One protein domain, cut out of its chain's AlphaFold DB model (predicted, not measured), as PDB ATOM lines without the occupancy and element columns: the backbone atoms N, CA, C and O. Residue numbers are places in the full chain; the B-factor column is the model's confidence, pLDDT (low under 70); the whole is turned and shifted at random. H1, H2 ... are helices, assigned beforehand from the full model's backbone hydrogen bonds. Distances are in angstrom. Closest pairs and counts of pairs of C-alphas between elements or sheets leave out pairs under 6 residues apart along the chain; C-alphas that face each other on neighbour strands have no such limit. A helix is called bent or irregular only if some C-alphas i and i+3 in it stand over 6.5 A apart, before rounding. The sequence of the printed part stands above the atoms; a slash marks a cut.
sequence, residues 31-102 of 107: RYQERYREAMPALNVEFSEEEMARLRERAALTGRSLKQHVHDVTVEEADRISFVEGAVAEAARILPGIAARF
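AT A GLANCE: This is residues 31 to 102 of the 107 residues of an uncharacterized protein of Actinobacteria bacterium OV320 (UniProt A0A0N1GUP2). One long helix, H3, reaches out as an arm with a kink near its far end, and at its near end the shorter helix H2 meets it at a corner like an L. A small helix, H1, lies away from both, joined to H2 by an unnamed stretch of nine residues, and residues 71 to 102 stick out from the corner. The 72 printed residues have three named helices in the order H1, H2, H3 and no named strand; the class is all helix. The whole is extended, with a radius of gyration of the C-alphas of 19.9 A and spans of 65 by 33 by 19 A.

HOW THE PARTS SIT: H1, residues 31 to 39, is apart from H2, residues 49 to 61. H1 is also apart from H3, residues 66 to 101. H2, with residues 55 to 60 alone, touches H3, with residues 66 to 70 alone. Their closest C-alphas, those of Ala 59 and Leu 66, are 5.4 A apart. Their lines stand at 86 degrees, about perpendicular. Every O i to N i+4 pair is within hydrogen-bond range in H2, against 4 of 5 in H1 and 30 of 32 in H3.

IN THESE COORDINATES: H1 begins at C-alpha 31 at (-21.540, 34.976, 81.617). H2 is 18.5 A long from first to last C-alpha. H3 is 51.2 A long, from C-alpha 66 at (-15.103, 12.215, 85.492) to C-alpha 101 at (22.587, -9.663, 58.673). H3 has a kink of 35 degrees near residue 94. It is irregular, but only just: C-alphas 93 and 96 are 6.9 A apart.

THE WHOLE: The two C-alphas farthest apart, those of Arg 31 and Arg 101, are 66.8 A apart. The printed part has no cut. The link from H1 to H2 is short and that from H2 to H3 is tight. Residues 38 to 43 and 71 to 102 stand free. The mean pLDDT of the printed part is 85.2, and residues 31 to 44 are under 70.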
ATOM      1  N   ARG A  31     -22.582  34.034  82.087       56.16
ATOM      2  CA  ARG A  31     -21.540  34.976  81.617       56.16
ATOM      3  C   ARG A  31     -20.095  34.579  81.957       56.16
ATOM      4  O   ARG A  31     -19.166  35.061  81.321       56.16
ATOM      5  N   TYR A  32     -19.882  33.752  82.979       58.91
ATOM      6  CA  TYR A  32     -18.551  33.269  83.354       58.91
ATOM      7  C   TYR A  32     -18.072  32.150  82.421       58.91
ATOM      8  O   TYR A  32     -16.892  32.102  82.083       58.91
ATOM      9  N   GLN A  33     -18.975  31.271  81.978       59.94
ATOM     10  CA  GLN A  33     -18.604  30.134  81.135       59.94
ATOM     11  C   GLN A  33     -18.203  30.563  79.719       59.94
ATOM     12  O   GLN A  33     -17.197  30.073  79.217       59.94
ATOM     13  N   GLU A  34     -18.926  31.502  79.102       61.16
ATOM     14  CA  GLU A  34     -18.614  32.015  77.753       61.16
ATOM     15  C   GLU A  34     -17.208  32.625  77.684       61.16
ATOM     16  O   GLU A  34     -16.420  32.279  76.808       61.16
ATOM     17  N   ARG A  35     -16.832  33.430  78.685       62.41
ATOM     18  CA  ARG A  35     -15.498  34.041  78.756       62.41
ATOM     19  C   ARG A  35     -14.372  33.007  78.856       62.41
ATOM     20  O   ARG A  35     -13.306  33.214  78.284       62.41
ATOM     21  N   TYR A  36     -14.580  31.915  79.594       62.62
ATOM     22  CA  TYR A  36     -13.585  30.840  79.691       62.62
ATOM     23  C   TYR A  36     -13.468  30.039  78.391       62.62
ATOM     24  O   TYR A  36     -12.358  29.667  78.020       62.62
ATOM     25  N   ARG A  37     -14.586  29.823  77.686       61.41
ATOM     26  CA  ARG A  37     -14.602  29.170  76.368       61.41
ATOM     27  C   ARG A  37     -13.831  29.973  75.317       61.41
ATOM     28  O   ARG A  37     -13.052  29.395  74.571       61.41
ATOM     29  N   GLU A  38     -13.991  31.296  75.298       64.94
ATOM     30  CA  GLU A  38     -13.269  32.183  74.371       64.94
ATOM     31  C   GLU A  38     -11.782  32.342  74.726       64.94
ATOM     32  O   GLU A  38     -10.932  32.389  73.839       64.94
ATOM     33  N   ALA A  39     -11.448  32.412  76.019       63.41
ATOM     34  CA  ALA A  39     -10.073  32.613  76.480       63.41
ATOM     35  C   ALA A  39      -9.189  31.358  76.365       63.41
ATOM     36  O   ALA A  39      -7.965  31.468  76.424       63.41
ATOM     37  N   MET A  40      -9.785  30.169  76.221       60.09
ATOM     38  CA  MET A  40      -9.062  28.902  76.079       60.09
ATOM     39  C   MET A  40      -9.688  28.042  74.969       60.09
ATOM     40  O   MET A  40     -10.289  27.007  75.263       60.09
ATOM     41  N   PRO A  41      -9.531  28.416  73.684       55.34
ATOM     42  CA  PRO A  41     -10.143  27.689  72.566       55.34
ATOM     43  C   PRO A  41      -9.652  26.237  72.460       55.34
ATOM     44  O   PRO A  41     -10.388  25.366  72.010       55.34
ATOM     45  N   ALA A  42      -8.439  25.950  72.947       49.00
ATOM     46  CA  ALA A  42      -7.889  24.596  73.028       49.00
ATOM     47  C   ALA A  42      -8.622  23.680  74.032       49.00
ATOM     48  O   ALA A  42      -8.420  22.471  74.011       49.00
ATOM     49  N   LEU A  43      -9.465  24.236  74.913       57.22
ATOM     50  CA  LEU A  43     -10.197  23.494  75.945       57.22
ATOM     51  C   LEU A  43     -11.637  23.141  75.540       57.22
ATOM     52  O   LEU A  43     -12.340  22.497  76.316       57.22
ATOM     53  N   ASN A  44     -12.096  23.579  74.364       64.44
ATOM     54  CA  ASN A  44     -13.497  23.472  73.964       64.44
ATOM     55  C   ASN A  44     -13.749  22.223  73.099       64.44
ATOM     56  O   ASN A  44     -14.168  22.313  71.947       64.44
ATOM     57  N   VAL A  45     -13.445  21.051  73.659       75.38
ATOM     58  CA  VAL A  45     -13.846  19.763  73.077       75.38
ATOM     59  C   VAL A  45     -15.293  19.506  73.482       75.38
ATOM     60  O   VAL A  45     -15.588  19.293  74.659       75.38
ATOM     61  N   GLU A  46     -16.200  19.568  72.512       80.56
ATOM     62  CA  GLU A  46     -17.606  19.238  72.731       80.56
ATOM     63  C   GLU A  46     -17.775  17.715  72.677       80.56
ATOM     64  O   GLU A  46     -17.344  17.067  71.726       80.56
ATOM     65  N   PHE A  47     -18.403  17.147  73.705       83.38
ATOM     66  CA  PHE A  47     -18.765  15.734  73.749       83.38
ATOM     67  C   PHE A  47     -20.260  15.597  73.494       83.38
ATOM     68  O   PHE A  47     -21.070  16.291  74.116       83.38
ATOM     69  N   SER A  48     -20.639  14.661  72.630       91.06
ATOM     70  CA  SER A  48     -22.034  14.244  72.508       91.06
ATOM     71  C   SER A  48     -22.545  13.644  73.824       91.06
ATOM     72  O   SER A  48     -21.777  13.190  74.681       91.06
ATOM     73  N   GLU A  49     -23.866  13.603  73.994       89.69
ATOM     74  CA  GLU A  49     -24.478  13.003  75.184       89.69
ATOM     75  C   GLU A  49     -24.081  11.527  75.355       89.69
ATOM     76  O   GLU A  49     -23.797  11.084  76.470       89.69
ATOM     77  N   GLU A  50     -23.978  10.791  74.247       91.69
ATOM     78  CA  GLU A  50     -23.553   9.389  74.205       91.69
ATOM     79  C   GLU A  50     -22.088   9.210  74.630       91.69
ATOM     80  O   GLU A  50     -21.741   8.273  75.353       91.69
ATOM     81  N   GLU A  51     -21.195  10.106  74.209       90.69
ATOM     82  CA  GLU A  51     -19.795  10.108  74.649       90.69
ATOM     83  C   GLU A  51     -19.684  10.445  76.133       90.69
ATOM     84  O   GLU A  51     -18.973   9.760  76.868       90.69
ATOM     85  N   MET A  52     -20.453  11.425  76.608       93.25
ATOM     86  CA  MET A  52     -20.508  11.768  78.027       93.25
ATOM     87  C   MET A  52     -21.050  10.620  78.883       93.25
ATOM     88  O   MET A  52     -20.568  10.415  79.999       93.25
ATOM     89  N   ALA A  53     -22.038   9.865  78.397       91.94
ATOM     90  CA  ALA A  53     -22.543   8.676  79.082       91.94
ATOM     91  C   ALA A  53     -21.446   7.609  79.221       91.94
ATOM     92  O   ALA A  53     -21.171   7.153  80.333       91.94
ATOM     93  N   ARG A  54     -20.742   7.305  78.123       91.50
ATOM     94  CA  ARG A  54     -19.620   6.352  78.111       91.50
ATOM     95  C   ARG A  54     -18.470   6.785  79.023       91.50
ATOM     96  O   ARG A  54     -17.924   5.967  79.760       91.50
ATOM     97  N   LEU A  55     -18.106   8.068  79.022       91.38
ATOM     98  CA  LEU A  55     -17.050   8.591  79.894       91.38
ATOM     99  C   LEU A  55     -17.424   8.484  81.377       91.38
ATOM    100  O   LEU A  55     -16.581   8.130  82.202       91.38
ATOM    101  N   ARG A  56     -18.687   8.758  81.727       91.94
ATOM    102  CA  ARG A  56     -19.177   8.615  83.107       91.94
ATOM    103  C   ARG A  56     -19.197   7.162  83.561       91.94
ATOM    104  O   ARG A  56     -18.778   6.892  84.681       91.94
ATOM    105  N   GLU A  57     -19.636   6.243  82.706       94.69
ATOM    106  CA  GLU A  57     -19.614   4.807  82.994       94.69
ATOM    107  C   GLU A  57     -18.185   4.325  83.283       94.69
ATOM    108  O   GLU A  57     -17.926   3.716  84.320       94.69
ATOM    109  N   ARG A  58     -17.220   4.682  82.427       91.50
ATOM    110  CA  ARG A  58     -15.805   4.313  82.612       91.50
ATOM    111  C   ARG A  58     -15.181   4.941  83.861       91.50
ATOM    112  O   ARG A  58     -14.425   4.278  84.576       91.50
ATOM    113  N   ALA A  59     -15.517   6.195  84.162       92.12
ATOM    114  CA  ALA A  59     -15.094   6.843  85.401       92.12
ATOM    115  C   ALA A  59     -15.661   6.115  86.635       92.12
ATOM    116  O   ALA A  59     -14.926   5.861  87.589       92.12
ATOM    117  N   ALA A  60     -16.932   5.700  86.587       93.12
ATOM    118  CA  ALA A  60     -17.576   4.948  87.661       93.12
ATOM    119  C   ALA A  60     -16.945   3.560  87.869       93.12
ATOM    120  O   ALA A  60     -16.672   3.193  89.010       93.12
ATOM    121  N   LEU A  61     -16.631   2.828  86.791       93.62
ATOM    122  CA  LEU A  61     -15.945   1.528  86.860       93.62
ATOM    123  C   LEU A  61     -14.580   1.612  87.551       93.62
ATOM    124  O   LEU A  61     -14.157   0.673  88.218       93.62
ATOM    125  N   THR A  62     -13.891   2.743  87.399       87.56
ATOM    126  CA  THR A  62     -12.578   2.977  88.012       87.56
ATOM    127  C   THR A  62     -12.657   3.678  89.370       87.56
ATOM    128  O   THR A  62     -11.622   3.908  89.993       87.56
ATOM    129  N   GLY A  63     -13.862   4.019  89.843       91.75
ATOM    130  CA  GLY A  63     -14.071   4.755  91.092       91.75
ATOM    131  C   GLY A  63     -13.488   6.173  91.079       91.75
ATOM    132  O   GLY A  63     -13.204   6.728  92.141       91.75
ATOM    133  N   ARG A  64     -13.269   6.764  89.897       88.50
ATOM    134  CA  ARG A  64     -12.639   8.082  89.726       88.50
ATOM    135  C   ARG A  64     -13.673   9.153  89.397       88.50
ATOM    136  O   ARG A  64     -14.749   8.880  88.870       88.50
ATOM    137  N   SER A  65     -13.326  10.412  89.664       91.44
ATOM    138  CA  SER A  65     -14.125  11.529  89.153       91.44
ATOM    139  C   SER A  65     -14.030  11.597  87.624       91.44
ATOM    140  O   SER A  65     -12.981  11.289  87.058       91.44
ATOM    141  N   LEU A  66     -15.092  12.053  86.953       89.38
ATOM    142  CA  LEU A  66     -15.103  12.215  85.492       89.38
ATOM    143  C   LEU A  66     -13.943  13.097  85.002       89.38
ATOM    144  O   LEU A  66     -13.286  12.767  84.023       89.38
ATOM    145  N   LYS A  67     -13.665  14.195  85.715       88.25
ATOM    146  CA  LYS A  67     -12.559  15.102  85.389       88.25
ATOM    147  C   LYS A  67     -11.205  14.403  85.497       88.25
ATOM    148  O   LYS A  67     -10.385  14.560  84.602       88.25
ATOM    149  N   GLN A  68     -10.989  13.648  86.576       84.69
ATOM    150  CA  GLN A  68      -9.754  12.888  86.760       84.69
ATOM    151  C   GLN A  68      -9.606  11.838  85.660       84.69
ATOM    152  O   GLN A  68      -8.560  11.762  85.041       84.69
ATOM    153  N   HIS A  69     -10.676  11.098  85.352       90.06
ATOM    154  CA  HIS A  69     -10.652  10.085  84.300       90.06
ATOM    155  C   HIS A  69     -10.289  10.672  82.931       90.06
ATOM    156  O   HIS A  69      -9.418  10.138  82.256       90.06
ATOM    157  N   VAL A  70     -10.925  11.781  82.534       90.00
ATOM    158  CA  VAL A  70     -10.617  12.450  81.260       90.00
ATOM    159  C   VAL A  70      -9.175  12.959  81.248       90.00
ATOM    160  O   VAL A  70      -8.487  12.786  80.250       90.00
ATOM    161  N   HIS A  71      -8.703  13.539  82.353       88.50
ATOM    162  CA  HIS A  71      -7.319  13.996  82.465       88.50
ATOM    163  C   HIS A  71      -6.317  12.846  82.308       88.50
ATOM    164  O   HIS A  71      -5.427  12.932  81.466       88.50
ATOM    165  N   ASP A  72      -6.502  11.761  83.057       88.19
ATOM    166  CA  ASP A  72      -5.604  10.606  83.028       88.19
ATOM    167  C   ASP A  72      -5.536  10.011  81.615       88.19
ATOM    168  O   ASP A  72      -4.448   9.824  81.083       88.19
ATOM    169  N   VAL A  73      -6.685   9.833  80.951       88.38
ATOM    170  CA  VAL A  73      -6.741   9.330  79.566       88.38
ATOM    171  C   VAL A  73      -5.969  10.236  78.604       88.38
ATOM    172  O   VAL A  73      -5.259   9.740  77.734       88.38
ATOM    173  N   THR A  74      -6.082  11.560  78.744       86.19
ATOM    174  CA  THR A  74      -5.345  12.484  77.865       86.19
ATOM    175  C   THR A  74      -3.835  12.438  78.082       86.19
ATOM    176  O   THR A  74      -3.085  12.575  77.118       86.19
ATOM    177  N   VAL A  75      -3.385  12.226  79.322       88.88
ATOM    178  CA  VAL A  75      -1.958  12.096  79.644       88.88
ATOM    179  C   VAL A  75      -1.422  10.756  79.139       88.88
ATOM    180  O   VAL A  75      -0.419  10.732  78.433       88.88
ATOM    181  N   GLU A  76      -2.136   9.661  79.410       89.44
ATOM    182  CA  GLU A  76      -1.783   8.319  78.932       89.44
ATOM    183  C   GLU A  76      -1.680   8.266  77.399       89.44
ATOM    184  O   GLU A  76      -0.786   7.618  76.854       89.44
ATOM    185  N   GLU A  77      -2.564   8.970  76.686       92.25
ATOM    186  CA  GLU A  77      -2.514   9.041  75.225       92.25
ATOM    187  C   GLU A  77      -1.288   9.811  74.717       92.25
ATOM    188  O   GLU A  77      -0.640   9.374  73.764       92.25
ATOM    189  N   ALA A  78      -0.930  10.925  75.360       89.75
ATOM    190  CA  ALA A  78       0.263  11.692  75.002       89.75
ATOM    191  C   ALA A  78       1.551  10.872  75.206       89.75
ATOM    192  O   ALA A  78       2.439  10.863  74.344       89.75
ATOM    193  N   ASP A  79       1.624  10.126  76.310       92.31
ATOM    194  CA  ASP A  79       2.735   9.217  76.591       92.31
ATOM    195  C   ASP A  79       2.796   8.080  75.563       92.31
ATOM    196  O   ASP A  79       3.873   7.744  75.061       92.31
ATOM    197  N   ARG A  80       1.639   7.520  75.181       95.06
ATOM    198  CA  ARG A  80       1.552   6.473  74.154       95.06
ATOM    199  C   ARG A  80       2.061   6.957  72.802       95.06
ATOM    200  O   ARG A  80       2.814   6.228  72.160       95.06
ATOM    201  N   ILE A  81       1.670   8.157  72.369       95.19
ATOM    202  CA  ILE A  81       2.142   8.744  71.105       95.19
ATOM    203  C   ILE A  81       3.664   8.877  71.139       95.19
ATOM    204  O   ILE A  81       4.341   8.361  70.251       95.19
ATOM    205  N   SER A  82       4.199   9.457  72.214       94.75
ATOM    206  CA  SER A  82       5.643   9.643  72.395       94.75
ATOM    207  C   SER A  82       6.401   8.311  72.348       94.75
ATOM    208  O   SER A  82       7.448   8.192  71.708       94.75
ATOM    209  N   PHE A  83       5.854   7.276  72.992       96.31
ATOM    210  CA  PHE A  83       6.415   5.929  72.957       96.31
ATOM    211  C   PHE A  83       6.405   5.329  71.544       96.31
ATOM    212  O   PHE A  83       7.424   4.798  71.102       96.31
ATOM    213  N   VAL A  84       5.279   5.409  70.827       97.38
ATOM    214  CA  VAL A  84       5.146   4.855  69.470       97.38
ATOM    215  C   VAL A  84       6.094   5.558  68.503       97.38
ATOM    216  O   VAL A  84       6.776   4.885  67.733       97.38
ATOM    217  N   GLU A  85       6.193   6.883  68.566       97.56
ATOM    218  CA  GLU A  85       7.129   7.655  67.743       97.56
ATOM    219  C   GLU A  85       8.580   7.238  68.003       97.56
ATOM    220  O   GLU A  85       9.328   6.963  67.060       97.56
ATOM    221  N   GLY A  86       8.961   7.099  69.276       97.50
ATOM    222  CA  GLY A  86      10.279   6.597  69.663       97.50
ATOM    223  C   GLY A  86      10.543   5.175  69.158       97.50
ATOM    224  O   GLY A  86      11.609   4.901  68.608       97.50
ATOM    225  N   ALA A  87       9.565   4.275  69.282       97.38
ATOM    226  CA  ALA A  87       9.677   2.897  68.816       97.38
ATOM    227  C   ALA A  87       9.818   2.808  67.288       97.38
ATOM    228  O   ALA A  87      10.624   2.024  66.790       97.38
ATOM    229  N   VAL A  88       9.076   3.629  66.537       97.88
ATOM    230  CA  VAL A  88       9.185   3.714  65.073       97.88
ATOM    231  C   VAL A  88      10.560   4.238  64.663       97.88
ATOM    232  O   VAL A  88      11.194   3.657  63.779       97.88
ATOM    233  N   ALA A  89      11.050   5.293  65.318       97.81
ATOM    234  CA  ALA A  89      12.379   5.840  65.053       97.81
ATOM    235  C   ALA A  89      13.484   4.808  65.334       97.81
ATOM    236  O   ALA A  89      14.408   4.634  64.534       97.81
ATOM    237  N   GLU A  90      13.361   4.070  66.434       97.50
ATOM    238  CA  GLU A  90      14.325   3.041  66.805       97.50
ATOM    239  C   GLU A  90      14.279   1.833  65.859       97.50
ATOM    240  O   GLU A  90      15.319   1.330  65.423       97.50
ATOM    241  N   ALA A  91      13.081   1.402  65.458       95.94
ATOM    242  CA  ALA A  91      12.913   0.361  64.451       95.94
ATOM    243  C   ALA A  91      13.564   0.772  63.122       95.94
ATOM    244  O   ALA A  91      14.311  -0.013  62.538       95.94
ATOM    245  N   ALA A  92      13.366   2.016  62.675       96.81
ATOM    246  CA  ALA A  92      13.999   2.534  61.463       96.81
ATOM    247  C   ALA A  92      15.536   2.515  61.541       96.81
ATOM    248  O   ALA A  92      16.201   2.275  60.533       96.81
ATOM    249  N   ARG A  93      16.111   2.707  62.736       96.69
ATOM    250  CA  ARG A  93      17.561   2.641  62.969       96.69
ATOM    251  C   ARG A  93      18.104   1.210  62.935       96.69
ATOM    252  O   ARG A  93      19.182   0.976  62.391       96.69
ATOM    253  N   ILE A  94      17.395   0.256  63.539       95.69
ATOM    254  CA  ILE A  94      17.891  -1.114  63.748       95.69
ATOM    255  C   ILE A  94      17.582  -2.034  62.558       95.69
ATOM    256  O   ILE A  94      18.430  -2.841  62.162       95.69
ATOM    257  N   LEU A  95      16.378  -1.934  61.988       92.56
ATOM    258  CA  LEU A  95      15.884  -2.875  60.979       92.56
ATOM    259  C   LEU A  95      16.789  -3.012  59.744       92.56
ATOM    260  O   LEU A  95      16.957  -4.149  59.299       92.56
ATOM    261  N   PRO A  96      17.435  -1.955  59.207       93.56
ATOM    262  CA  PRO A  96      18.374  -2.110  58.093       93.56
ATOM    263  C   PRO A  96      19.567  -3.013  58.436       93.56
ATOM    264  O   PRO A  96      19.967  -3.848  57.625       93.56
ATOM    265  N   GLY A  97      20.106  -2.896  59.654       90.44
ATOM    266  CA  GLY A  97      21.215  -3.730  60.123       90.44
ATOM    267  C   GLY A  97      20.808  -5.194  60.295       90.44
ATOM    268  O   GLY A  97      21.537  -6.094  59.880       90.44
ATOM    269  N   ILE A  98      19.609  -5.436  60.835       89.12
ATOM    270  CA  ILE A  98      19.037  -6.787  60.917       89.12
ATOM    271  C   ILE A  98      18.822  -7.354  59.514       89.12
ATOM    272  O   ILE A  98      19.199  -8.494  59.259       89.12
ATOM    273  N   ALA A  99      18.273  -6.564  58.591       88.25
ATOM    274  CA  ALA A  99      18.006  -7.003  57.228       88.25
ATOM    275  C   ALA A  99      19.277  -7.373  56.457       88.25
ATOM    276  O   ALA A  99      19.275  -8.361  55.727       88.25
ATOM    277  N   ALA A 100      20.365  -6.628  56.660       87.88
ATOM    278  CA  ALA A 100      21.664  -6.946  56.080       87.88
ATOM    279  C   ALA A 100      22.277  -8.227  56.672       87.88
ATOM    280  O   ALA A 100      22.959  -8.973  55.970       87.88
ATOM    281  N   ARG A 101      22.047  -8.491  57.965       89.31
ATOM    282  CA  ARG A 101      22.587  -9.663  58.673       89.31
ATOM    283  C   ARG A 101      21.774 -10.938  58.420       89.31
ATOM    284  O   ARG A 101      22.371 -12.012  58.379       89.31
ATOM    285  N   PHE A 102      20.457 -10.800  58.266       85.00
ATOM    286  CA  PHE A 102      19.470 -11.870  58.108       85.00
ATOM    287  C   PHE A 102      18.535 -11.555  56.921       85.00
ATOM    288  O   PHE A 102      17.489 -10.902  57.095       85.00
TER     289      PHE A 102